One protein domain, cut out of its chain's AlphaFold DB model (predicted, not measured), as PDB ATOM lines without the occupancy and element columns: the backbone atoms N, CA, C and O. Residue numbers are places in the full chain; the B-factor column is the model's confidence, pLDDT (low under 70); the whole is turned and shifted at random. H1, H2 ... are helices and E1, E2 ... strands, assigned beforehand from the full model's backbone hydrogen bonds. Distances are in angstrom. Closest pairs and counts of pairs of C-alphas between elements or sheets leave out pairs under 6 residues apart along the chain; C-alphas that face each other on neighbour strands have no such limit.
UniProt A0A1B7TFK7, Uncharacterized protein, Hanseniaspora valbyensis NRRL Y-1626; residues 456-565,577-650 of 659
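Overview. This is residues 456 to 565 and 577 to 650 of the 659 residues of an uncharacterized protein of Hanseniaspora valbyensis NRRL Y-1626 (UniProt A0A1B7TFK7). A strongly twisted sheet of five strands makes one end of the domain, and a group of helices built on the long helix H1 makes the other. H2 sits between them near the middle, on the sheet and crosswise to H1, while H3 and H4 pack on H1. The printed part has 184 residues with five named helices and five named strands, in the order H1 E1 E2 H2 H3 H4 H5 E3 E4 E5. The mixed sheet runs E2 E1 E5 E3 E4, and the class is mixed, helices and strands. The whole is compact, with a radius of gyration of the C-alphas of 16.9 A and spans of 47 by 35 by 32 A.

Along the chain. The sheet holds E2, residues 507 to 512, 15.7 A; E1, residues 496 to 501, 16.1 A; E5, residues 642 to 649, 22.6 A; E3, residues 615 to 620, 14.9 A; and E4, residues 623 to 625. E5 ends at C-alpha 649 (-24.499, -55.403, 143.188). H2 spans residues 519 to 531, 18.6 A. H1, residues 456 to 481, is 36.2 A long and begins at C-alpha 456 (6.800, -48.450, 138.895). H3 is residues 540 to 556, 24.3 A; H4 residues 580 to 589, 14.1 A; H5 residues 592 to 595.

Arrangement. E1 and E5 are parallel, with N 501 and O 645 2.8 A apart. E1 and E2 form an antiparallel hairpin, with N 500 and O 508 at 2.8 A. E5 and E3 are antiparallel, with N 616 and O 648 at 2.8 A; E3 and E4 form a hairpin, with N 619 and O 624 at 2.9 A. E5 pairs with E1 over residues 642 to 646 and with E3 over 646 to 649. H2 is on the sheet at a height of 6.4 A, over none of the strands. The hub H1 touches H2 about perpendicular, at 78 degrees, C-alphas 472 and 528 being closest at 5.6 A. H1 and H3 touch at a shallow tilt of 16 degrees, opposite ways, closest at C-alphas 481 and 540, 6.0 A. H1 and H4 touch at a steep tilt of 44 degrees, opposite ways, closest at C-alphas 470 and 588, 6.6 A. H5 is close to H1 but not clearly touching, C-alphas 467 and 595 being closest at 7.8 A. Every O i to N i+4 pair is within hydrogen-bond range in H2, H3 and H4; H1 has 21 of 22, and H5 is too short for such a pair.

Size, cuts and confidence. The C-alphas farthest apart, of Ala 456 and Asn 492, are 53.5 A apart. Residues 566 to 576 are not printed, and C-alphas 565 and 577 stand 17.9 A apart across the cut. The links H1 to E1, H5 to E3 and E4 to E5 are long. Mean pLDDT of the printed part is 88.9; residues 484 to 491, 565, 598 to 599 and 606 to 607 are under 70.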
ATOM      1  N   ALA A 456       6.828 -47.005 139.128       94.25
ATOM      2  CA  ALA A 456       6.800 -48.450 138.895       94.25
ATOM      3  C   ALA A 456       5.488 -49.093 139.388       94.25
ATOM      4  O   ALA A 456       4.932 -49.946 138.698       94.25
ATOM      5  N   ALA A 457       4.951 -48.664 140.538       90.88
ATOM      6  CA  ALA A 457       3.661 -49.141 141.043       90.88
ATOM      7  C   ALA A 457       2.479 -48.671 140.173       90.88
ATOM      8  O   ALA A 457       1.588 -49.468 139.874       90.88
ATOM      9  N   LYS A 458       2.487 -47.416 139.693       90.44
ATOM     10  CA  LYS A 458       1.505 -46.921 138.707       90.44
ATOM     11  C   LYS A 458       1.549 -47.739 137.416       90.44
ATOM     12  O   LYS A 458       0.498 -48.150 136.927       90.44
ATOM     13  N   GLN A 459       2.745 -47.998 136.877       90.69
ATOM     14  CA  GLN A 459       2.899 -48.809 135.668       90.69
ATOM     15  C   GLN A 459       2.433 -50.250 135.905       90.69
ATOM     16  O   GLN A 459       1.720 -50.783 135.068       90.69
ATOM     17  N   ALA A 460       2.732 -50.854 137.060       90.75
ATOM     18  CA  ALA A 460       2.221 -52.178 137.411       90.75
ATOM     19  C   ALA A 460       0.680 -52.212 137.502       90.75
ATOM     20  O   ALA A 460       0.069 -53.145 136.984       90.75
ATOM     21  N   LYS A 461       0.033 -51.183 138.075       90.56
ATOM     22  CA  LYS A 461      -1.441 -51.079 138.080       90.56
ATOM     23  C   LYS A 461      -1.997 -50.934 136.655       90.56
ATOM     24  O   LYS A 461      -2.972 -51.603 136.326       90.56
ATOM     25  N   LYS A 462      -1.352 -50.145 135.784       90.50
ATOM     26  CA  LYS A 462      -1.710 -50.047 134.353       90.50
ATOM     27  C   LYS A 462      -1.528 -51.370 133.603       90.50
ATOM     28  O   LYS A 462      -2.421 -51.759 132.860       90.50
ATOM     29  N   ASP A 463      -0.426 -52.086 133.822       90.62
ATOM     30  CA  ASP A 463      -0.179 -53.423 133.266       90.62
ATOM     31  C   ASP A 463      -1.294 -54.408 133.660       90.62
ATOM     32  O   ASP A 463      -1.816 -55.108 132.797       90.62
ATOM     33  N   LEU A 464      -1.701 -54.439 134.936       91.12
ATOM     34  CA  LEU A 464      -2.786 -55.310 135.413       91.12
ATOM     35  C   LEU A 464      -4.144 -54.948 134.790       91.12
ATOM     36  O   LEU A 464      -4.899 -55.841 134.405       91.12
ATOM     37  N   ILE A 465      -4.437 -53.653 134.627       92.19
ATOM     38  CA  ILE A 465      -5.635 -53.162 133.925       92.19
ATOM     39  C   ILE A 465      -5.622 -53.615 132.456       92.19
ATOM     40  O   ILE A 465      -6.580 -54.240 132.002       92.19
ATOM     41  N   ASN A 466      -4.514 -53.389 131.739       92.06
ATOM     42  CA  ASN A 466      -4.321 -53.837 130.354       92.06
ATOM     43  C   ASN A 466      -4.535 -55.358 130.216       92.06
ATOM     44  O   ASN A 466      -5.238 -55.814 129.314       92.06
ATOM     45  N   MET A 467      -3.974 -56.150 131.139       91.56
ATOM     46  CA  MET A 467      -4.145 -57.605 131.158       91.56
ATOM     47  C   MET A 467      -5.592 -58.033 131.433       91.56
ATOM     48  O   MET A 467      -6.053 -58.985 130.805       91.56
ATOM     49  N   LYS A 468      -6.328 -57.344 132.314       92.62
ATOM     50  CA  LYS A 468      -7.741 -57.657 132.595       92.62
ATOM     51  C   LYS A 468      -8.637 -57.392 131.376       92.62
ATOM     52  O   LYS A 468      -9.443 -58.252 131.021       92.62
ATOM     53  N   HIS A 469      -8.435 -56.277 130.666       93.50
ATOM     54  CA  HIS A 469      -9.104 -56.016 129.382       93.50
ATOM     55  C   HIS A 469      -8.806 -57.120 128.346       93.50
ATOM     56  O   HIS A 469      -9.732 -57.653 127.729       93.50
ATOM     57  N   LEU A 470      -7.534 -57.523 128.193       93.31
ATOM     58  CA  LEU A 470      -7.140 -58.624 127.301       93.31
ATOM     59  C   LEU A 470      -7.784 -59.963 127.694       93.31
ATOM     60  O   LEU A 470      -8.295 -60.660 126.822       93.31
ATOM     61  N   GLN A 471      -7.821 -60.310 128.985       92.69
ATOM     62  CA  GLN A 471      -8.491 -61.523 129.473       92.69
ATOM     63  C   GLN A 471      -9.987 -61.540 129.123       92.69
ATOM     64  O   GLN A 471     -10.514 -62.585 128.737       92.69
ATOM     65  N   TYR A 472     -10.677 -60.399 129.214       94.38
ATOM     66  CA  TYR A 472     -12.104 -60.303 128.890       94.38
ATOM     67  C   TYR A 472     -12.370 -60.433 127.391       94.38
ATOM     68  O   TYR A 472     -13.236 -61.210 126.985       94.38
ATOM     69  N   MET A 473     -11.585 -59.738 126.565       94.94
ATOM     70  CA  MET A 473     -11.652 -59.858 125.106       94.94
ATOM     71  C   MET A 473     -11.323 -61.288 124.644       94.94
ATOM     72  O   MET A 473     -12.052 -61.861 123.833       94.94
ATOM     73  N   GLN A 474     -10.303 -61.926 125.227       93.69
ATOM     74  CA  GLN A 474      -9.957 -63.317 124.928       93.69
ATOM     75  C   GLN A 474     -11.058 -64.300 125.359       93.69
ATOM     76  O   GLN A 474     -11.367 -65.241 124.625       93.69
ATOM     77  N   PHE A 475     -11.673 -64.103 126.530       93.69
ATOM     78  CA  PHE A 475     -12.793 -64.930 126.988       93.69
ATOM     79  C   PHE A 475     -14.006 -64.781 126.061       93.69
ATOM     80  O   PHE A 475     -14.630 -65.782 125.708       93.69
ATOM     81  N   ALA A 476     -14.309 -63.561 125.609       93.62
ATOM     82  CA  ALA A 476     -15.372 -63.303 124.643       93.62
ATOM     83  C   ALA A 476     -15.131 -64.037 123.312       93.62
ATOM     84  O   ALA A 476     -16.000 -64.786 122.869       93.62
ATOM     85  N   VAL A 477     -13.937 -63.927 122.720       92.38
ATOM     86  CA  VAL A 477     -13.574 -64.691 121.509       92.38
ATOM     87  C   VAL A 477     -13.724 -66.201 121.750       92.38
ATOM     88  O   VAL A 477     -14.409 -66.898 120.999       92.38
ATOM     89  N   ASN A 478     -13.158 -66.716 122.846       91.00
ATOM     90  CA  ASN A 478     -13.126 -68.150 123.133       91.00
ATOM     91  C   ASN A 478     -14.477 -68.774 123.514       91.00
ATOM     92  O   ASN A 478     -14.653 -69.973 123.299       91.00
ATOM     93  N   GLU A 479     -15.401 -68.032 124.127       90.44
ATOM     94  CA  GLU A 479     -16.661 -68.575 124.662       90.44
ATOM     95  C   GLU A 479     -17.916 -68.032 123.965       90.44
ATOM     96  O   GLU A 479     -18.883 -68.782 123.816       90.44
ATOM     97  N   LEU A 480     -17.914 -66.772 123.510       90.38
ATOM     98  CA  LEU A 480     -19.062 -66.144 122.846       90.38
ATOM     99  C   LEU A 480     -19.028 -66.304 121.321       90.38
ATOM    100  O   LEU A 480     -20.085 -66.545 120.744       90.38
ATOM    101  N   LEU A 481     -17.858 -66.213 120.678       88.44
ATOM    102  CA  LEU A 481     -17.724 -66.465 119.235       88.44
ATOM    103  C   LEU A 481     -17.513 -67.965 118.964       88.44
ATOM    104  O   LEU A 481     -18.411 -68.652 118.475       88.44
ATOM    105  N   LEU A 482     -16.357 -68.513 119.353       83.31
ATOM    106  CA  LEU A 482     -15.909 -69.838 118.897       83.31
ATOM    107  C   LEU A 482     -16.739 -71.032 119.415       83.31
ATOM    108  O   LEU A 482     -16.689 -72.110 118.821       83.31
ATOM    109  N   LYS A 483     -17.498 -70.886 120.514       75.50
ATOM    110  CA  LYS A 483     -18.199 -72.012 121.177       75.50
ATOM    111  C   LYS A 483     -19.722 -72.004 121.069       75.50
ATOM    112  O   LYS A 483     -20.336 -73.012 121.421       75.50
ATOM    113  N   GLN A 484     -20.348 -70.954 120.530       63.09
ATOM    114  CA  GLN A 484     -21.815 -70.886 120.430       63.09
ATOM    115  C   GLN A 484     -22.449 -72.014 119.597       63.09
ATOM    116  O   GLN A 484     -23.589 -72.403 119.857       63.09
ATOM    117  N   TYR A 485     -21.718 -72.562 118.621       50.97
ATOM    118  CA  TYR A 485     -22.265 -73.485 117.620       50.97
ATOM    119  C   TYR A 485     -21.879 -74.965 117.800       50.97
ATOM    120  O   TYR A 485     -22.409 -75.811 117.083       50.97
ATOM    121  N   ALA A 486     -20.981 -75.306 118.733       52.97
ATOM    122  CA  ALA A 486     -20.269 -76.592 118.696       52.97
ATOM    123  C   ALA A 486     -20.884 -77.753 119.511       52.97
ATOM    124  O   ALA A 486     -20.654 -78.910 119.177       52.97
ATOM    125  N   ASP A 487     -21.601 -77.480 120.611       55.84
ATOM    126  CA  ASP A 487     -21.496 -78.355 121.801       55.84
ATOM    127  C   ASP A 487     -22.818 -78.764 122.497       55.84
ATOM    128  O   ASP A 487     -22.844 -79.009 123.706       55.84
ATOM    129  N   VAL A 488     -23.940 -78.839 121.767       58.53
ATOM    130  CA  VAL A 488     -25.276 -79.141 122.352       58.53
ATOM    131  C   VAL A 488     -25.866 -80.495 121.901       58.53
ATOM    132  O   VAL A 488     -26.902 -80.910 122.414       58.53
ATOM    133  N   SER A 489     -25.230 -81.210 120.967       57.50
ATOM    134  CA  SER A 489     -25.798 -82.407 120.315       57.50
ATOM    135  C   SER A 489     -25.365 -83.768 120.879       57.50
ATOM    136  O   SER A 489     -26.153 -84.712 120.821       57.50
ATOM    137  N   ASP A 490     -24.137 -83.899 121.386       60.53
ATOM    138  CA  ASP A 490     -23.451 -85.206 121.350       60.53
ATOM    139  C   ASP A 490     -23.642 -86.083 122.602       60.53
ATOM    140  O   ASP A 490     -23.575 -87.309 122.514       60.53
ATOM    141  N   ASN A 491     -23.962 -85.481 123.753       65.50
ATOM    142  CA  ASN A 491     -24.336 -86.196 124.977       65.50
ATOM    143  C   ASN A 491     -25.835 -86.006 125.265       65.50
ATOM    144  O   ASN A 491     -26.362 -84.908 125.129       65.50
ATOM    145  N   ASN A 492     -26.520 -87.048 125.759       81.75
ATOM    146  CA  ASN A 492     -27.972 -87.053 126.053       81.75
ATOM    147  C   ASN A 492     -28.421 -86.122 127.214       81.75
ATOM    148  O   ASN A 492     -29.523 -86.268 127.754       81.75
ATOM    149  N   LEU A 493     -27.575 -85.181 127.633       85.81
ATOM    150  CA  LEU A 493     -27.873 -84.178 128.649       85.81
ATOM    151  C   LEU A 493     -28.633 -83.006 128.025       85.81
ATOM    152  O   LEU A 493     -28.335 -82.552 126.925       85.81
ATOM    153  N   LYS A 494     -29.614 -82.470 128.751       89.69
ATOM    154  CA  LYS A 494     -30.293 -81.236 128.331       89.69
ATOM    155  C   LYS A 494     -29.346 -80.050 128.562       89.69
ATOM    156  O   LYS A 494     -28.691 -80.046 129.607       89.69
ATOM    157  N   PRO A 495     -29.287 -79.042 127.674       90.94
ATOM    158  CA  PRO A 495     -28.535 -77.820 127.949       90.94
ATOM    159  C   PRO A 495     -29.102 -77.111 129.183       90.94
ATOM    160  O   PRO A 495     -30.315 -77.136 129.411       90.94
ATOM    161  N   CYS A 496     -28.235 -76.466 129.963       93.88
ATOM    162  CA  CYS A 496     -28.670 -75.614 131.062       93.88
ATOM    163  C   CYS A 496     -29.253 -74.324 130.479       93.88
ATOM    164  O   CYS A 496     -28.583 -73.653 129.692       93.88
ATOM    165  N   GLN A 497     -30.497 -73.991 130.826       95.69
ATOM    166  CA  GLN A 497     -31.163 -72.780 130.346       95.69
ATOM    167  C   GLN A 497     -31.373 -71.808 131.510       95.69
ATOM    168  O   GLN A 497     -32.286 -71.990 132.318       95.69
ATOM    169  N   LEU A 498     -30.543 -70.769 131.564       96.25
ATOM    170  CA  LEU A 498     -30.583 -69.733 132.594       96.25
ATOM    171  C   LEU A 498     -31.314 -68.498 132.057       96.25
ATOM    172  O   LEU A 498     -31.038 -68.045 130.947       96.25
ATOM    173  N   GLN A 499     -32.239 -67.946 132.840       96.75
ATOM    174  CA  GLN A 499     -32.890 -66.666 132.556       96.75
ATOM    175  C   GLN A 499     -32.438 -65.651 133.605       96.75
ATOM    176  O   GLN A 499     -32.814 -65.755 134.771       96.75
ATOM    177  N   ILE A 500     -31.630 -64.683 133.192       97.38
ATOM    178  CA  ILE A 500     -30.840 -63.836 134.084       97.38
ATOM    179  C   ILE A 500     -31.338 -62.400 133.951       97.38
ATOM    180  O   ILE A 500     -31.352 -61.839 132.856       97.38
ATOM    181  N   LYS A 501     -31.804 -61.821 135.059       96.69
ATOM    182  CA  LYS A 501     -32.212 -60.419 135.123       96.69
ATOM    183  C   LYS A 501     -30.973 -59.558 135.371       96.69
ATOM    184  O   LYS A 501     -30.347 -59.687 136.422       96.69
ATOM    185  N   VAL A 502     -30.654 -58.703 134.407       94.94
ATOM    186  CA  VAL A 502     -29.510 -57.778 134.445       94.94
ATOM    187  C   VAL A 502     -29.904 -56.494 135.201       94.94
ATOM    188  O   VAL A 502     -31.091 -56.253 135.461       94.94
ATOM    189  N   LEU A 503     -28.912 -55.692 135.599       91.69
ATOM    190  CA  LEU A 503     -29.071 -54.465 136.393       91.69
ATOM    191  C   LEU A 503     -29.990 -53.420 135.729       91.69
ATOM    192  O   LEU A 503     -30.775 -52.771 136.416       91.69
ATOM    193  N   ASP A 504     -29.988 -53.334 134.395       91.56
ATOM    194  CA  ASP A 504     -30.897 -52.488 133.599       91.56
ATOM    195  C   ASP A 504     -32.375 -52.946 133.633       91.56
ATOM    196  O   ASP A 504     -33.262 -52.289 133.088       91.56
ATOM    197  N   GLY A 505     -32.663 -54.088 134.265       92.44
ATOM    198  CA  GLY A 505     -33.991 -54.690 134.331       92.44
ATOM    199  C   GLY A 505     -34.333 -55.634 133.175       92.44
ATOM    200  O   GLY A 505     -35.403 -56.254 133.217       92.44
ATOM    201  N   SER A 506     -33.451 -55.772 132.181       94.88
ATOM    202  CA  SER A 506     -33.615 -56.668 131.031       94.88
ATOM    203  C   SER A 506     -33.479 -58.150 131.411       94.88
ATOM    204  O   SER A 506     -33.377 -58.516 132.587       94.88
ATOM    205  N   ARG A 507     -33.568 -59.042 130.413       94.69
ATOM    206  CA  ARG A 507     -33.552 -60.499 130.613       94.69
ATOM    207  C   ARG A 507     -32.712 -61.210 129.561       94.69
ATOM    208  O   ARG A 507     -33.218 -61.604 128.511       94.69
ATOM    209  N   LEU A 508     -31.465 -61.468 129.918       95.06
ATOM    210  CA  LEU A 508     -30.561 -62.338 129.183       95.06
ATOM    211  C   LEU A 508     -31.025 -63.803 129.314       95.06
ATOM    212  O   LEU A 508     -31.348 -64.269 130.410       95.06
ATOM    213  N   ILE A 509     -31.069 -64.554 128.207       93.69
ATOM    214  CA  ILE A 509     -31.411 -65.989 128.211       93.69
ATOM    215  C   ILE A 509     -30.225 -66.791 127.680       93.69
ATOM    216  O   ILE A 509     -30.027 -66.901 126.470       93.69
ATOM    217  N   LEU A 510     -29.467 -67.395 128.593       93.69
ATOM    218  CA  LEU A 510     -28.319 -68.235 128.264       93.69
ATOM    219  C   LEU A 510     -28.735 -69.699 128.077       93.69
ATOM    220  O   LEU A 510     -29.595 -70.223 128.790       93.69
ATOM    221  N   LYS A 511     -28.088 -70.376 127.125       92.44
ATOM    222  CA  LYS A 511     -28.160 -71.829 126.918       92.44
ATOM    223  C   LYS A 511     -26.735 -72.365 126.881       92.44
ATOM    224  O   LYS A 511     -26.046 -72.163 125.888       92.44
ATOM    225  N   ILE A 512     -26.299 -73.018 127.950       92.25
ATOM    226  CA  ILE A 512     -24.895 -73.413 128.140       92.25
ATOM    227  C   ILE A 512     -24.762 -74.914 128.408       92.25
ATOM    228  O   ILE A 512     -25.660 -75.549 128.970       92.25
ATOM    229  N   ASN A 513     -23.641 -75.495 127.975       91.38
ATOM    230  CA  ASN A 513     -23.349 -76.909 128.195       91.38
ATOM    231  C   ASN A 513     -22.971 -77.125 129.679       91.38
ATOM    232  O   ASN A 513     -21.959 -76.583 130.130       91.38
ATOM    233  N   PRO A 514     -23.748 -77.919 130.443       92.62
ATOM    234  CA  PRO A 514     -23.578 -78.057 131.888       92.62
ATOM    235  C   PRO A 514     -22.356 -78.903 132.292       92.62
ATOM    236  O   PRO A 514     -22.043 -78.990 133.477       92.62
ATOM    237  N   GLU A 515     -21.677 -79.540 131.331       91.94
ATOM    238  CA  GLU A 515     -20.449 -80.313 131.552       91.94
ATOM    239  C   GLU A 515     -19.170 -79.494 131.334       91.94
ATOM    240  O   GLU A 515     -18.111 -79.905 131.800       91.94
ATOM    241  N   LYS A 516     -19.251 -78.361 130.617       90.06
ATOM    242  CA  LYS A 516     -18.094 -77.511 130.253       90.06
ATOM    243  C   LYS A 516     -18.035 -76.176 131.005       90.06
ATOM    244  O   LYS A 516     -17.150 -75.358 130.741       90.06
ATOM    245  N   TYR A 517     -18.991 -75.938 131.899       93.19
ATOM    246  CA  TYR A 517     -19.124 -74.716 132.685       93.19
ATOM    247  C   TYR A 517     -19.174 -75.041 134.178       93.19
ATOM    248  O   TYR A 517     -19.939 -75.909 134.601       93.19
ATOM    249  N   THR A 518     -18.376 -74.312 134.957       95.50
ATOM    250  CA  THR A 518     -18.471 -74.212 136.419       95.50
ATOM    251  C   THR A 518     -19.316 -72.999 136.814       95.50
ATOM    252  O   THR A 518     -19.631 -72.159 135.964       95.50
ATOM    253  N   VAL A 519     -19.672 -72.873 138.096       95.56
ATOM    254  CA  VAL A 519     -20.326 -71.657 138.616       95.56
ATOM    255  C   VAL A 519     -19.391 -70.449 138.494       95.56
ATOM    256  O   VAL A 519     -19.818 -69.404 138.012       95.56
ATOM    257  N   ALA A 520     -18.099 -70.600 138.809       94.81
ATOM    258  CA  ALA A 520     -17.095 -69.556 138.588       94.81
ATOM    259  C   ALA A 520     -17.036 -69.110 137.112       94.81
ATOM    260  O   ALA A 520     -17.092 -67.922 136.812       94.81
ATOM    261  N   LYS A 521     -17.065 -70.046 136.153       93.75
ATOM    262  CA  LYS A 521     -17.094 -69.697 134.723       93.75
ATOM    263  C   LYS A 521     -18.390 -68.989 134.290       93.75
ATOM    264  O   LYS A 521     -18.366 -68.210 133.339       93.75
ATOM    265  N   LEU A 522     -19.515 -69.236 134.967       95.06
ATOM    266  CA  LEU A 522     -20.763 -68.491 134.756       95.06
ATOM    267  C   LEU A 522     -20.661 -67.046 135.274       95.06
ATOM    268  O   LEU A 522     -21.163 -66.144 134.608       95.06
ATOM    269  N   TYR A 523     -19.986 -66.819 136.405       95.56
ATOM    270  CA  TYR A 523     -19.651 -65.476 136.891       95.56
ATOM    271  C   TYR A 523     -18.792 -64.721 135.865       95.56
ATOM    272  O   TYR A 523     -19.217 -63.674 135.379       95.56
ATOM    273  N   ASN A 524     -17.667 -65.304 135.436       94.19
ATOM    274  CA  ASN A 524     -16.783 -64.728 134.413       94.19
ATOM    275  C   ASN A 524     -17.535 -64.383 133.112       94.19
ATOM    276  O   ASN A 524     -17.332 -63.319 132.534       94.19
ATOM    277  N   LEU A 525     -18.442 -65.260 132.662       94.75
ATOM    278  CA  LEU A 525     -19.283 -65.026 131.484       94.75
ATOM    279  C   LEU A 525     -20.210 -63.810 131.655       94.75
ATOM    280  O   LEU A 525     -20.374 -63.037 130.715       94.75
ATOM    281  N   LEU A 526     -20.817 -63.629 132.831       94.94
ATOM    282  CA  LEU A 526     -21.685 -62.481 133.111       94.94
ATOM    283  C   LEU A 526     -20.915 -61.172 133.299       94.94
ATOM    284  O   LEU A 526     -21.441 -60.112 132.965       94.94
ATOM    285  N   GLU A 527     -19.693 -61.231 133.817       94.12
ATOM    286  CA  GLU A 527     -18.816 -60.067 133.947       94.12
ATOM    287  C   GLU A 527     -18.355 -59.582 132.561       94.12
ATOM    288  O   GLU A 527     -18.514 -58.409 132.231       94.12
ATOM    289  N   VAL A 528     -17.927 -60.499 131.683       95.31
ATOM    290  CA  VAL A 528     -17.574 -60.187 130.284       95.31
ATOM    291  C   VAL A 528     -18.776 -59.660 129.490       95.31
ATOM    292  O   VAL A 528     -18.631 -58.716 128.718       95.31
ATOM    293  N   LEU A 529     -19.980 -60.208 129.688       94.69
ATOM    294  CA  LEU A 529     -21.183 -59.699 129.012       94.69
ATOM    295  C   LEU A 529     -21.602 -58.304 129.502       94.69
ATOM    296  O   LEU A 529     -22.108 -57.525 128.696       94.69
ATOM    297  N   GLN A 530     -21.358 -57.963 130.772       93.88
ATOM    298  CA  GLN A 530     -21.533 -56.595 131.279       93.88
ATOM    299  C   GLN A 530     -20.471 -55.641 130.720       93.88
ATOM    300  O   GLN A 530     -20.820 -54.549 130.282       93.88
ATOM    301  N   TYR A 531     -19.205 -56.065 130.659       95.12
ATOM    302  CA  TYR A 531     -18.112 -55.295 130.052       95.12
ATOM    303  C   TYR A 531     -18.372 -54.957 128.570       95.12
ATOM    304  O   TYR A 531     -18.092 -53.842 128.135       95.12
ATOM    305  N   LEU A 532     -18.962 -55.891 127.815       94.94
ATOM    306  CA  LEU A 532     -19.378 -55.690 126.420       94.94
ATOM    307  C   LEU A 532     -20.775 -55.045 126.262       94.94
ATOM    308  O   LEU A 532     -21.238 -54.882 125.140       94.94
ATOM    309  N   GLY A 533     -21.503 -54.738 127.345       94.00
ATOM    310  CA  GLY A 533     -22.858 -54.157 127.278       94.00
ATOM    311  C   GLY A 533     -23.951 -55.056 126.659       94.00
ATOM    312  O   GLY A 533     -25.000 -54.566 126.229       94.00
ATOM    313  N   ILE A 534     -23.739 -56.377 126.583       93.62
ATOM    314  CA  ILE A 534     -24.609 -57.311 125.844       93.62
ATOM    315  C   ILE A 534     -25.777 -57.791 126.723       93.62
ATOM    316  O   ILE A 534     -25.775 -58.887 127.286       93.62
ATOM    317  N   ASN A 535     -26.831 -56.976 126.794       88.44
ATOM    318  CA  ASN A 535     -27.949 -57.213 127.719       88.44
ATOM    319  C   ASN A 535     -29.038 -58.178 127.192       88.44
ATOM    320  O   ASN A 535     -29.684 -58.870 127.979       88.44
ATOM    321  N   ASN A 536     -29.289 -58.227 125.871       84.56
ATOM    322  CA  ASN A 536     -30.527 -58.823 125.325       84.56
ATOM    323  C   ASN A 536     -30.361 -59.919 124.252       84.56
ATOM    324  O   ASN A 536     -31.202 -60.816 124.186       84.56
ATOM    325  N   ASN A 537     -29.344 -59.862 123.384       83.75
ATOM    326  CA  ASN A 537     -29.219 -60.794 122.254       83.75
ATOM    327  C   ASN A 537     -27.754 -61.118 121.940       83.75
ATOM    328  O   ASN A 537     -27.016 -60.255 121.476       83.75
ATOM    329  N   MET A 538     -27.357 -62.378 122.128       86.88
ATOM    330  CA  MET A 538     -26.007 -62.862 121.827       86.88
ATOM    331  C   MET A 538     -25.924 -63.424 120.397       86.88
ATOM    332  O   MET A 538     -25.658 -64.607 120.212       86.88
ATOM    333  N   ASN A 539     -26.197 -62.593 119.389       90.81
ATOM    334  CA  ASN A 539     -25.904 -62.929 117.989       90.81
ATOM    335  C   ASN A 539     -24.403 -62.742 117.723       90.81
ATOM    336  O   ASN A 539     -23.846 -61.756 118.200       90.81
ATOM    337  N   GLU A 540     -23.776 -63.613 116.926       91.06
ATOM    338  CA  GLU A 540     -22.333 -63.546 116.633       91.06
ATOM    339  C   GLU A 540     -21.914 -62.155 116.136       91.06
ATOM    340  O   GLU A 540     -20.972 -61.577 116.664       91.06
ATOM    341  N   GLN A 541     -22.677 -61.567 115.208       91.88
ATOM    342  CA  GLN A 541     -22.405 -60.219 114.688       91.88
ATOM    343  C   GLN A 541     -22.425 -59.151 115.789       91.88
ATOM    344  O   GLN A 541     -21.544 -58.312 115.829       91.88
ATOM    345  N   ILE A 542     -23.377 -59.213 116.732       92.50
ATOM    346  CA  ILE A 542     -23.451 -58.248 117.846       92.50
ATOM    347  C   ILE A 542     -22.233 -58.403 118.765       92.50
ATOM    348  O   ILE A 542     -21.725 -57.416 119.279       92.50
ATOM    349  N   ILE A 543     -21.753 -59.634 118.963       93.00
ATOM    350  CA  ILE A 543     -20.546 -59.901 119.755       93.00
ATOM    351  C   ILE A 543     -19.295 -59.396 119.027       93.00
ATOM    352  O   ILE A 543     -18.402 -58.881 119.691       93.00
ATOM    353  N   ARG A 544     -19.233 -59.509 117.689       94.12
ATOM    354  CA  ARG A 544     -18.151 -58.930 116.878       94.12
ATOM    355  C   ARG A 544     -18.139 -57.411 116.988       94.12
ATOM    356  O   ARG A 544     -17.153 -56.901 117.497       94.12
ATOM    357  N   THR A 545     -19.234 -56.720 116.658       94.25
ATOM    358  CA  THR A 545     -19.314 -55.249 116.745       94.25
ATOM    359  C   THR A 545     -18.960 -54.736 118.147       94.25
ATOM    360  O   THR A 545     -18.120 -53.860 118.285       94.25
ATOM    361  N   MET A 546     -19.500 -55.345 119.212       95.06
ATOM    362  CA  MET A 546     -19.192 -54.942 120.598       95.06
ATOM    363  C   MET A 546     -17.738 -55.238 121.015       95.06
ATOM    364  O   MET A 546     -17.234 -54.637 121.962       95.06
ATOM    365  N   LEU A 547     -17.053 -56.167 120.334       94.62
ATOM    366  CA  LEU A 547     -15.606 -56.352 120.470       94.62
ATOM    367  C   LEU A 547     -14.821 -55.343 119.621       94.62
ATOM    368  O   LEU A 547     -13.769 -54.918 120.086       94.62
ATOM    369  N   THR A 548     -15.322 -54.917 118.454       94.50
ATOM    370  CA  THR A 548     -14.759 -53.797 117.674       94.50
ATOM    371  C   THR A 548     -14.751 -52.541 118.529       94.50
ATOM    372  O   THR A 548     -13.681 -52.029 118.844       94.50
ATOM    373  N   ASP A 549     -15.930 -52.146 119.019       93.81
ATOM    374  CA  ASP A 549     -16.148 -50.964 119.854       93.81
ATOM    375  C   ASP A 549     -15.187 -50.949 121.058       93.81
ATOM    376  O   ASP A 549     -14.593 -49.921 121.384       93.81
ATOM    377  N   LYS A 550     -14.973 -52.106 121.708       94.31
ATOM    378  CA  LYS A 550     -14.048 -52.231 122.848       94.31
ATOM    379  C   LYS A 550     -12.568 -52.307 122.478       94.31
ATOM    380  O   LYS A 550     -11.751 -51.880 123.293       94.31
ATOM    381  N   VAL A 551     -12.196 -52.812 121.303       93.00
ATOM    382  CA  VAL A 551     -10.809 -52.731 120.811       93.00
ATOM    383  C   VAL A 551     -10.477 -51.286 120.435       93.00
ATOM    384  O   VAL A 551      -9.438 -50.789 120.861       93.00
ATOM    385  N   GLU A 552     -11.377 -50.581 119.747       90.50
ATOM    386  CA  GLU A 552     -11.222 -49.165 119.391       90.50
ATOM    387  C   GLU A 552     -11.178 -48.262 120.636       90.50
ATOM    388  O   GLU A 552     -10.264 -47.448 120.767       90.50
ATOM    389  N   GLU A 553     -12.057 -48.476 121.626       91.44
ATOM    390  CA  GLU A 553     -11.981 -47.817 122.943       91.44
ATOM    391  C   GLU A 553     -10.616 -48.049 123.625       91.44
ATOM    392  O   GLU A 553     -10.043 -47.129 124.213       91.44
ATOM    393  N   CYS A 554     -10.048 -49.255 123.500       91.31
ATOM    394  CA  CYS A 554      -8.730 -49.597 124.043       91.31
ATOM    395  C   CYS A 554      -7.537 -49.035 123.245       91.31
ATOM    396  O   CYS A 554      -6.440 -48.964 123.803       91.31
ATOM    397  N   ILE A 555      -7.721 -48.658 121.974       89.12
ATOM    398  CA  ILE A 555      -6.712 -47.963 121.151       89.12
ATOM    399  C   ILE A 555      -6.747 -46.458 121.446       89.12
ATOM    400  O   ILE A 555      -5.710 -45.848 121.692       89.12
ATOM    401  N   LEU A 556      -7.944 -45.863 121.466       87.69
ATOM    402  CA  LEU A 556      -8.156 -44.424 121.670       87.69
ATOM    403  C   LEU A 556      -7.902 -43.975 123.123       87.69
ATOM    404  O   LEU A 556      -7.641 -42.797 123.385       87.69
ATOM    405  N   SER A 557      -7.965 -44.897 124.089       88.31
ATOM    406  CA  SER A 557      -7.680 -44.615 125.497       88.31
ATOM    407  C   SER A 557      -6.178 -44.456 125.762       88.31
ATOM    408  O   SER A 557      -5.455 -45.421 126.002       88.31
ATOM    409  N   LYS A 558      -5.728 -43.198 125.824       81.62
ATOM    410  CA  LYS A 558      -4.343 -42.784 126.140       81.62
ATOM    411  C   LYS A 558      -3.784 -43.342 127.457       81.62
ATOM    412  O   LYS A 558      -2.568 -43.348 127.662       81.62
ATOM    413  N   ASP A 559      -4.651 -43.778 128.371       81.44
ATOM    414  CA  ASP A 559      -4.244 -44.385 129.636       81.44
ATOM    415  C   ASP A 559      -3.941 -45.887 129.530       81.44
ATOM    416  O   ASP A 559      -3.122 -46.387 130.316       81.44
ATOM    417  N   LEU A 560      -4.546 -46.577 128.559       85.38
ATOM    418  CA  LEU A 560      -4.288 -47.978 128.239       85.38
ATOM    419  C   LEU A 560      -3.064 -48.102 127.321       85.38
ATOM    420  O   LEU A 560      -2.643 -47.163 126.648       85.38
ATOM    421  N   GLN A 561      -2.423 -49.270 127.339       81.81
ATOM    422  CA  GLN A 561      -1.246 -49.549 126.498       81.81
ATOM    423  C   GLN A 561      -1.351 -50.907 125.800       81.81
ATOM    424  O   GLN A 561      -0.338 -51.548 125.536       81.81
ATOM    425  N   ILE A 562      -2.587 -51.342 125.542       83.81
ATOM    426  CA  ILE A 562      -2.905 -52.655 124.982       83.81
ATOM    427  C   ILE A 562      -2.504 -52.689 123.505       83.81
ATOM    428  O   ILE A 562      -1.580 -53.397 123.138       83.81
ATOM    429  N   PHE A 563      -3.143 -51.874 122.667       85.94
ATOM    430  CA  PHE A 563      -3.031 -51.959 121.209       85.94
ATOM    431  C   PHE A 563      -2.180 -50.822 120.627       85.94
ATOM    432  O   PHE A 563      -2.625 -50.066 119.768       85.94
ATOM    433  N   LYS A 564      -0.943 -50.672 121.115       77.94
ATOM    434  CA  LYS A 564      -0.015 -49.647 120.607       77.94
ATOM    435  C   LYS A 564       0.514 -49.998 119.213       77.94
ATOM    436  O   LYS A 564       1.583 -50.601 119.079       77.94
ATOM    437  N   THR A 565      -0.206 -49.568 118.181       62.47
ATOM    438  CA  THR A 565       0.375 -49.276 116.865       62.47
ATOM    439  C   THR A 565       1.501 -48.247 117.021       62.47
ATOM    440  O   THR A 565       1.456 -47.365 117.876       62.47
ATOM    441  N   GLU A 577     -14.346 -56.312 111.414       85.38
ATOM    442  CA  GLU A 577     -14.962 -57.270 112.351       85.38
ATOM    443  C   GLU A 577     -14.423 -58.715 112.233       85.38
ATOM    444  O   GLU A 577     -14.582 -59.538 113.147       85.38
ATOM    445  N   LEU A 578     -13.814 -59.050 111.092       80.69
ATOM    446  CA  LEU A 578     -13.212 -60.347 110.798       80.69
ATOM    447  C   LEU A 578     -11.753 -60.466 111.271       80.69
ATOM    448  O   LEU A 578     -11.286 -61.587 111.484       80.69
ATOM    449  N   GLU A 579     -11.031 -59.358 111.470       87.31
ATOM    450  CA  GLU A 579      -9.615 -59.376 111.876       87.31
ATOM    451  C   GLU A 579      -9.400 -59.227 113.391       87.31
ATOM    452  O   GLU A 579      -8.338 -59.596 113.896       87.31
ATOM    453  N   ILE A 580     -10.418 -58.796 114.140       89.06
ATOM    454  CA  ILE A 580     -10.388 -58.598 115.604       89.06
ATOM    455  C   ILE A 580      -9.864 -59.817 116.375       89.06
ATOM    456  O   ILE A 580      -9.084 -59.669 117.316       89.06
ATOM    457  N   GLU A 581     -10.238 -61.033 115.966       90.56
ATOM    458  CA  GLU A 581      -9.725 -62.263 116.583       90.56
ATOM    459  C   GLU A 581      -8.200 -62.376 116.438       90.56
ATOM    460  O   GLU A 581      -7.520 -62.807 117.370       90.56
ATOM    461  N   ASN A 582      -7.639 -61.947 115.305       90.62
ATOM    462  CA  ASN A 582      -6.195 -61.909 115.097       90.62
ATOM    463  C   ASN A 582      -5.557 -60.775 115.907       90.62
ATOM    464  O   ASN A 582      -4.519 -61.003 116.517       90.62
ATOM    465  N   ILE A 583      -6.173 -59.588 115.971       90.19
ATOM    466  CA  ILE A 583      -5.670 -58.443 116.753       90.19
ATOM    467  C   ILE A 583      -5.552 -58.816 118.242       90.19
ATOM    468  O   ILE A 583      -4.472 -58.698 118.821       90.19
ATOM    469  N   ILE A 584      -6.622 -59.353 118.840       92.00
ATOM    470  CA  ILE A 584      -6.648 -59.771 120.252       92.00
ATOM    471  C   ILE A 584      -5.620 -60.882 120.518       92.00
ATOM    472  O   ILE A 584      -4.868 -60.793 121.489       92.00
ATOM    473  N   ASN A 585      -5.552 -61.918 119.672       91.25
ATOM    474  CA  ASN A 585      -4.618 -63.032 119.879       91.25
ATOM    475  C   ASN A 585      -3.148 -62.632 119.642       91.25
ATOM    476  O   ASN A 585      -2.273 -63.067 120.391       91.25
ATOM    477  N   ASN A 586      -2.868 -61.777 118.651       91.38
ATOM    478  CA  ASN A 586      -1.531 -61.230 118.407       91.38
ATOM    479  C   ASN A 586      -1.051 -60.413 119.609       91.38
ATOM    480  O   ASN A 586       0.088 -60.585 120.045       91.38
ATOM    481  N   GLU A 587      -1.909 -59.557 120.169       91.38
ATOM    482  CA  GLU A 587      -1.554 -58.763 121.342       91.38
ATOM    483  C   GLU A 587      -1.338 -59.653 122.567       91.38
ATOM    484  O   GLU A 587      -0.299 -59.569 123.218       91.38
ATOM    485  N   LEU A 588      -2.260 -60.583 122.824       89.06
ATOM    486  CA  LEU A 588      -2.187 -61.502 123.957       89.06
ATOM    487  C   LEU A 588      -0.932 -62.389 123.931       89.06
ATOM    488  O   LEU A 588      -0.349 -62.619 124.988       89.06
ATOM    489  N   SER A 589      -0.446 -62.786 122.749       90.00
ATOM    490  CA  SER A 589       0.805 -63.552 122.616       90.00
ATOM    491  C   SER A 589       2.043 -62.834 123.185       90.00
ATOM    492  O   SER A 589       2.996 -63.479 123.616       90.00
ATOM    493  N   LYS A 590       2.024 -61.493 123.275       89.81
ATOM    494  CA  LYS A 590       3.088 -60.697 123.921       89.81
ATOM    495  C   LYS A 590       3.043 -60.771 125.454       89.81
ATOM    496  O   LYS A 590       4.006 -60.385 126.116       89.81
ATOM    497  N   TRP A 591       1.932 -61.249 126.017       84.69
ATOM    498  CA  TRP A 591       1.667 -61.353 127.453       84.69
ATOM    499  C   TRP A 591       1.580 -62.808 127.950       84.69
ATOM    500  O   TRP A 591       1.407 -63.002 129.154       84.69
ATOM    501  N   ASP A 592       1.736 -63.816 127.080       82.12
ATOM    502  CA  ASP A 592       1.579 -65.249 127.397       82.12
ATOM    503  C   ASP A 592       2.355 -65.690 128.653       82.12
ATOM    504  O   ASP A 592       1.784 -66.351 129.523       82.12
ATOM    505  N   ASP A 593       3.623 -65.287 128.804       82.12
ATOM    506  CA  ASP A 593       4.453 -65.623 129.977       82.12
ATOM    507  C   ASP A 593       3.845 -65.131 131.306       82.12
ATOM    508  O   ASP A 593       4.020 -65.766 132.348       82.12
ATOM    509  N   LYS A 594       3.113 -64.007 131.283       79.81
ATOM    510  CA  LYS A 594       2.375 -63.485 132.443       79.81
ATOM    511  C   LYS A 594       0.993 -64.146 132.556       79.81
ATOM    512  O   LYS A 594       0.613 -64.559 133.651       79.81
ATOM    513  N   LEU A 595       0.244 -64.263 131.453       75.44
ATOM    514  CA  LEU A 595      -1.133 -64.780 131.453       75.44
ATOM    515  C   LEU A 595      -1.215 -66.236 131.930       75.44
ATOM    516  O   LEU A 595      -2.087 -66.554 132.733       75.44
ATOM    517  N   ASN A 596      -0.277 -67.097 131.520       75.00
ATOM    518  CA  ASN A 596      -0.244 -68.515 131.909       75.00
ATOM    519  C   ASN A 596      -0.026 -68.755 133.422       75.00
ATOM    520  O   ASN A 596      -0.106 -69.897 133.874       75.00
ATOM    521  N   SER A 597       0.235 -67.709 134.217       72.94
ATOM    522  CA  SER A 597       0.283 -67.801 135.684       72.94
ATOM    523  C   SER A 597      -1.087 -67.650 136.369       72.94
ATOM    524  O   SER A 597      -1.225 -68.034 137.532       72.94
ATOM    525  N   PHE A 598      -2.110 -67.152 135.662       65.38
ATOM    526  CA  PHE A 598      -3.440 -66.878 136.212       65.38
ATOM    527  C   PHE A 598      -4.476 -67.907 135.732       65.38
ATOM    528  O   PHE A 598      -4.886 -67.909 134.575       65.38
ATOM    529  N   ASN A 599      -4.950 -68.761 136.646       68.62
ATOM    530  CA  ASN A 599      -6.069 -69.686 136.385       68.62
ATOM    531  C   ASN A 599      -7.453 -69.003 136.453       68.62
ATOM    532  O   ASN A 599      -8.457 -69.599 136.066       68.62
ATOM    533  N   SER A 600      -7.507 -67.776 136.970       79.25
ATOM    534  CA  SER A 600      -8.694 -66.933 137.127       79.25
ATOM    535  C   SER A 600      -8.509 -65.607 136.382       79.25
ATOM    536  O   SER A 600      -7.419 -65.298 135.893       79.25
ATOM    537  N   PHE A 601      -9.562 -64.791 136.313       82.88
ATOM    538  CA  PHE A 601      -9.382 -63.388 135.949       82.88
ATOM    539  C   PHE A 601      -8.570 -62.648 137.020       82.88
ATOM    540  O   PHE A 601      -8.550 -63.045 138.188       82.88
ATOM    541  N   ILE A 602      -7.889 -61.582 136.602       83.56
ATOM    542  CA  ILE A 602      -7.162 -60.681 137.494       83.56
ATOM    543  C   ILE A 602      -8.176 -59.869 138.307       83.56
ATOM    544  O   ILE A 602      -8.933 -59.052 137.774       83.56
ATOM    545  N   GLU A 603      -8.176 -60.094 139.616       84.44
ATOM    546  CA  GLU A 603      -8.810 -59.210 140.590       84.44
ATOM    547  C   GLU A 603      -8.032 -57.881 140.632       84.44
ATOM    548  O   GLU A 603      -6.802 -57.861 140.551       84.44
ATOM    549  N   LEU A 604      -8.751 -56.759 140.697       82.25
ATOM    550  CA  LEU A 604      -8.177 -55.413 140.770       82.25
ATOM    551  C   LEU A 604      -8.733 -54.695 141.993       82.25
ATOM    552  O   LEU A 604      -9.925 -54.817 142.274       82.25
ATOM    553  N   ASP A 605      -7.892 -53.882 142.633       76.31
ATOM    554  CA  ASP A 605      -8.323 -52.964 143.688       76.31
ATOM    555  C   ASP A 605      -9.492 -52.097 143.201       76.31
ATOM    556  O   ASP A 605      -9.501 -51.577 142.079       76.31
ATOM    557  N   GLU A 606     -10.483 -51.952 144.069       61.38
ATOM    558  CA  GLU A 606     -11.894 -52.073 143.692       61.38
ATOM    559  C   GLU A 606     -12.558 -50.791 143.131       61.38
ATOM    560  O   GLU A 606     -13.786 -50.663 143.131       61.38
ATOM    561  N   GLU A 607     -11.742 -49.844 142.660       67.06
ATOM    562  CA  GLU A 607     -12.105 -48.455 142.327       67.06
ATOM    563  C   GLU A 607     -12.040 -48.126 140.819       67.06
ATOM    564  O   GLU A 607     -12.198 -46.971 140.432       67.06
ATOM    565  N   ASN A 608     -11.751 -49.094 139.942       77.19
ATOM    566  CA  ASN A 608     -11.579 -48.804 138.513       77.19
ATOM    567  C   ASN A 608     -12.910 -48.803 137.738       77.19
ATOM    568  O   ASN A 608     -13.427 -49.866 137.390       77.19
ATOM    569  N   GLU A 609     -13.394 -47.607 137.388       81.12
ATOM    570  CA  GLU A 609     -14.607 -47.360 136.588       81.12
ATOM    571  C   GLU A 609     -14.623 -48.061 135.211       81.12
ATOM    572  O   GLU A 609     -15.693 -48.259 134.639       81.12
ATOM    573  N   ALA A 610     -13.465 -48.473 134.676       82.06
ATOM    574  CA  ALA A 610     -13.360 -49.166 133.387       82.06
ATOM    575  C   ALA A 610     -13.893 -50.618 133.386       82.06
ATOM    576  O   ALA A 610     -13.955 -51.249 132.327       82.06
ATOM    577  N   PHE A 611     -14.263 -51.169 134.548       86.81
ATOM    578  CA  PHE A 611     -14.781 -52.534 134.688       86.81
ATOM    579  C   PHE A 611     -16.149 -52.568 135.390       86.81
ATOM    580  O   PHE A 611     -16.461 -51.670 136.175       86.81
ATOM    581  N   PRO A 612     -16.970 -53.612 135.154       83.56
ATOM    582  CA  PRO A 612     -18.190 -53.832 135.923       83.56
ATOM    583  C   PRO A 612     -17.906 -53.884 137.429       83.56
ATOM    584  O   PRO A 612     -16.901 -54.448 137.863       83.56
ATOM    585  N   GLN A 613     -18.815 -53.319 138.222       85.94
ATOM    586  CA  GLN A 613     -18.774 -53.432 139.679       85.94
ATOM    587  C   GLN A 613     -18.955 -54.890 140.124       85.94
ATOM    588  O   GLN A 613     -19.621 -55.686 139.455       85.94
ATOM    589  N   THR A 614     -18.387 -55.232 141.280       89.06
ATOM    590  CA  THR A 614     -18.528 -56.548 141.905       89.06
ATOM    591  C   THR A 614     -20.004 -56.860 142.175       89.06
ATOM    592  O   THR A 614     -20.761 -56.040 142.698       89.06
ATOM    593  N   PHE A 615     -20.444 -58.052 141.761       94.25
ATOM    594  CA  PHE A 615     -21.852 -58.453 141.792       94.25
ATOM    595  C   PHE A 615     -22.031 -59.884 142.298       94.25
ATOM    596  O   PHE A 615     -21.163 -60.740 142.145       94.25
ATOM    597  N   ASN A 616     -23.209 -60.162 142.846       95.81
ATOM    598  CA  ASN A 616     -23.658 -61.479 143.266       95.81
ATOM    599  C   ASN A 616     -24.718 -62.041 142.310       95.81
ATOM    600  O   ASN A 616     -25.646 -61.344 141.890       95.81
ATOM    601  N   ILE A 617     -24.621 -63.340 142.009       97.31
ATOM    602  CA  ILE A 617     -25.679 -64.091 141.332       97.31
ATOM    603  C   ILE A 617     -26.663 -64.591 142.391       97.31
ATOM    604  O   ILE A 617     -26.304 -65.367 143.279       97.31
ATOM    605  N   VAL A 618     -27.927 -64.185 142.279       97.31
ATOM    606  CA  VAL A 618     -28.963 -64.485 143.273       97.31
ATOM    607  C   VAL A 618     -30.122 -65.250 142.638       97.31
ATOM    608  O   VAL A 618     -30.771 -64.783 141.700       97.31
ATOM    609  N   SER A 619     -30.416 -66.438 143.168       96.88
ATOM    610  CA  SER A 619     -31.679 -67.131 142.892       96.88
ATOM    611  C   SER A 619     -32.809 -66.404 143.631       96.88
ATOM    612  O   SER A 619     -32.637 -66.106 144.812       96.88
ATOM    613  N   PRO A 620     -33.960 -66.098 143.000       94.06
ATOM    614  CA  PRO A 620     -35.009 -65.284 143.611       94.06
ATOM    615  C   PRO A 620     -35.984 -66.069 144.502       94.06
ATOM    616  O   PRO A 620     -36.696 -65.460 145.301       94.06
ATOM    617  N   PHE A 621     -36.084 -67.396 144.355       92.31
ATOM    618  CA  PHE A 621     -37.027 -68.203 145.136       92.31
ATOM    619  C   PHE A 621     -36.556 -69.662 145.323       92.31
ATOM    620  O   PHE A 621     -36.638 -70.442 144.370       92.31
ATOM    621  N   PRO A 622     -36.132 -70.064 146.540       92.75
ATOM    622  CA  PRO A 622     -35.875 -69.204 147.707       92.75
ATOM    623  C   PRO A 622     -34.793 -68.152 147.400       92.75
ATOM    624  O   PRO A 622     -33.912 -68.430 146.590       92.75
ATOM    625  N   ARG A 623     -34.843 -66.960 148.028       96.06
ATOM    626  CA  ARG A 623     -33.775 -65.957 147.838       96.06
ATOM    627  C   ARG A 623     -32.470 -66.516 148.402       96.06
ATOM    628  O   ARG A 623     -32.398 -66.775 149.603       96.06
ATOM    629  N   LYS A 624     -31.474 -66.722 147.543       96.50
ATOM    630  CA  LYS A 624     -30.179 -67.298 147.917       96.50
ATOM    631  C   LYS A 624     -29.082 -66.794 146.977       96.50
ATOM    632  O   LYS A 624     -29.228 -66.898 145.759       96.50
ATOM    633  N   VAL A 625     -27.991 -66.293 147.552       97.06
ATOM    634  CA  VAL A 625     -26.745 -66.003 146.827       97.06
ATOM    635  C   VAL A 625     -26.089 -67.325 146.421       97.06
ATOM    636  O   VAL A 625     -26.002 -68.255 147.228       97.06
ATOM    637  N   ILE A 626     -25.658 -67.425 145.168       96.94
ATOM    638  CA  ILE A 626     -25.008 -68.612 144.610       96.94
ATOM    639  C   ILE A 626     -23.490 -68.397 144.693       96.94
ATOM    640  O   ILE A 626     -22.978 -67.557 143.962       96.94
ATOM    641  N   PRO A 627     -22.753 -69.101 145.570       95.75
ATOM    642  CA  PRO A 627     -21.339 -68.814 145.793       95.75
ATOM    643  C   PRO A 627     -20.475 -69.164 144.574       95.75
ATOM    644  O   PRO A 627     -20.651 -70.220 143.956       95.75
ATOM    645  N   ILE A 628     -19.488 -68.312 144.284       94.75
ATOM    646  CA  ILE A 628     -18.448 -68.559 143.277       94.75
ATOM    647  C   ILE A 628     -17.744 -69.880 143.618       94.75
ATOM    648  O   ILE A 628     -17.178 -70.035 144.699       94.75
ATOM    649  N   THR A 629     -17.843 -70.863 142.722       95.19
ATOM    650  CA  THR A 629     -17.400 -72.244 142.970       95.19
ATOM    651  C   THR A 629     -16.977 -72.960 141.681       95.19
ATOM    652  O   THR A 629     -17.592 -72.805 140.624       95.19
ATOM    653  N   ASP A 630     -15.962 -73.822 141.777       95.00
ATOM    654  CA  ASP A 630     -15.479 -74.657 140.661       95.00
ATOM    655  C   ASP A 630     -16.341 -75.902 140.389       95.00
ATOM    656  O   ASP A 630     -16.006 -76.749 139.560       95.00
ATOM    657  N   THR A 631     -17.483 -76.039 141.065       96.25
ATOM    658  CA  THR A 631     -18.455 -77.097 140.773       96.25
ATOM    659  C   THR A 631     -19.064 -76.909 139.386       96.25
ATOM    660  O   THR A 631     -19.485 -75.806 139.027       96.25
ATOM    661  N   LEU A 632     -19.139 -77.994 138.609       96.25
ATOM    662  CA  LEU A 632     -19.791 -78.006 137.300       96.25
ATOM    663  C   LEU A 632     -21.293 -77.754 137.439       96.25
ATOM    664  O   LEU A 632     -21.946 -78.287 138.337       96.25
ATOM    665  N   LEU A 633     -21.864 -77.005 136.493       95.06
ATOM    666  CA  LEU A 633     -23.281 -76.642 136.524       95.06
ATOM    667  C   LEU A 633     -24.211 -77.862 136.564       95.06
ATOM    668  O   LEU A 633     -25.266 -77.773 137.175       95.06
ATOM    669  N   LYS A 634     -23.839 -79.004 135.963       95.38
ATOM    670  CA  LYS A 634     -24.644 -80.244 136.018       95.38
ATOM    671  C   LYS A 634     -24.856 -80.799 137.431       95.38
ATOM    672  O   LYS A 634     -25.832 -81.515 137.649       95.38
ATOM    673  N   ASP A 635     -23.936 -80.511 138.349       96.50
ATOM    674  CA  ASP A 635     -23.936 -81.043 139.711       96.50
ATOM    675  C   ASP A 635     -24.669 -80.098 140.689       96.50
ATOM    676  O   ASP A 635     -25.180 -80.548 141.721       96.50
ATOM    677  N   ASP A 636     -24.815 -78.816 140.327       95.94
ATOM    678  CA  ASP A 636     -25.652 -77.845 141.037       95.94
ATOM    679  C   ASP A 636     -27.137 -77.959 140.634       95.94
ATOM    680  O   ASP A 636     -27.564 -77.619 139.529       95.94
ATOM    681  N   LYS A 637     -27.954 -78.406 141.592       94.94
ATOM    682  CA  LYS A 637     -29.405 -78.620 141.454       94.94
ATOM    683  C   LYS A 637     -30.236 -77.338 141.517       94.94
ATOM    684  O   LYS A 637     -31.437 -77.399 141.264       94.94
ATOM    685  N   GLU A 638     -29.644 -76.216 141.911       94.06
ATOM    686  CA  GLU A 638     -30.306 -74.910 141.939       94.06
ATOM    687  C   GLU A 638     -30.167 -74.192 140.589       94.06
ATOM    688  O   GLU A 638     -31.058 -73.435 140.206       94.06
ATOM    689  N   LEU A 639     -29.098 -74.494 139.837       95.75
ATOM    690  CA  LEU A 639     -28.854 -73.996 138.482       95.75
ATOM    691  C   LEU A 639     -29.395 -74.937 137.391       95.75
ATOM    692  O   LEU A 639     -30.044 -74.484 136.441       95.75
ATOM    693  N   TYR A 640     -29.155 -76.247 137.506       96.00
ATOM    694  CA  TYR A 640     -29.476 -77.223 136.463       96.00
ATOM    695  C   TYR A 640     -30.825 -77.936 136.679       96.00
ATOM    696  O   TYR A 640     -31.118 -78.386 137.785       96.00
ATOM    697  N   PRO A 641     -31.658 -78.134 135.630       94.94
ATOM    698  CA  PRO A 641     -31.449 -77.782 134.219       94.94
ATOM    699  C   PRO A 641     -31.944 -76.383 133.825       94.94
ATOM    700  O   PRO A 641     -31.799 -75.990 132.663       94.94
ATOM    701  N   ARG A 642     -32.605 -75.670 134.742       96.88
ATOM    702  CA  ARG A 642     -33.195 -74.351 134.508       96.88
ATOM    703  C   ARG A 642     -33.220 -73.539 135.792       96.88
ATOM    704  O   ARG A 642     -33.846 -73.982 136.752       96.88
ATOM    705  N   ALA A 643     -32.703 -72.318 135.738       97.19
ATOM    706  CA  ALA A 643     -32.823 -71.348 136.818       97.19
ATOM    707  C   ALA A 643     -33.258 -69.975 136.304       97.19
ATOM    708  O   ALA A 643     -32.983 -69.592 135.163       97.19
ATOM    709  N   ASN A 644     -33.934 -69.232 137.178       97.62
ATOM    710  CA  ASN A 644     -34.080 -67.788 137.048       97.62
ATOM    711  C   ASN A 644     -33.073 -67.164 138.009       97.62
ATOM    712  O   ASN A 644     -33.017 -67.593 139.157       97.62
ATOM    713  N   LEU A 645     -32.309 -66.182 137.553       97.69
ATOM    714  CA  LEU A 645     -31.257 -65.526 138.324       97.69
ATOM    715  C   LEU A 645     -31.444 -64.010 138.267       97.69
ATOM    716  O   LEU A 645     -32.046 -63.485 137.327       97.69
ATOM    717  N   ILE A 646     -30.923 -63.313 139.266       97.31
ATOM    718  CA  ILE A 646     -30.839 -61.857 139.340       97.31
ATOM    719  C   ILE A 646     -29.374 -61.506 139.601       97.31
ATOM    720  O   ILE A 646     -28.716 -62.185 140.388       97.31
ATOM    721  N   ILE A 647     -28.877 -60.476 138.922       96.62
ATOM    722  CA  ILE A 647     -27.612 -59.823 139.261       96.62
ATOM    723  C   ILE A 647     -27.937 -58.746 140.302       96.62
ATOM    724  O   ILE A 647     -28.753 -57.861 140.035       96.62
ATOM    725  N   GLU A 648     -27.348 -58.853 141.489       95.38
ATOM    726  CA  GLU A 648     -27.423 -57.853 142.562       95.38
ATOM    727  C   GLU A 648     -25.999 -57.315 142.791       95.38
ATOM    728  O   GLU A 648     -25.053 -58.102 142.799       95.38
ATOM    729  N   LEU A 649     -25.815 -55.998 142.912       93.81
ATOM    730  CA  LEU A 649     -24.499 -55.403 143.188       93.81
ATOM    731  C   LEU A 649     -24.047 -55.713 144.623       93.81
ATOM    732  O   LEU A 649     -24.870 -56.041 145.479       93.81
ATOM    733  N   VAL A 650     -22.738 -55.634 144.873       90.56
ATOM    734  CA  VAL A 650     -22.181 -55.642 146.230       90.56
ATOM    735  C   VAL A 650     -22.082 -54.195 146.713       90.56
ATOM    736  O   VAL A 650     -21.214 -53.448 146.265       90.56
TER     737      VAL A 650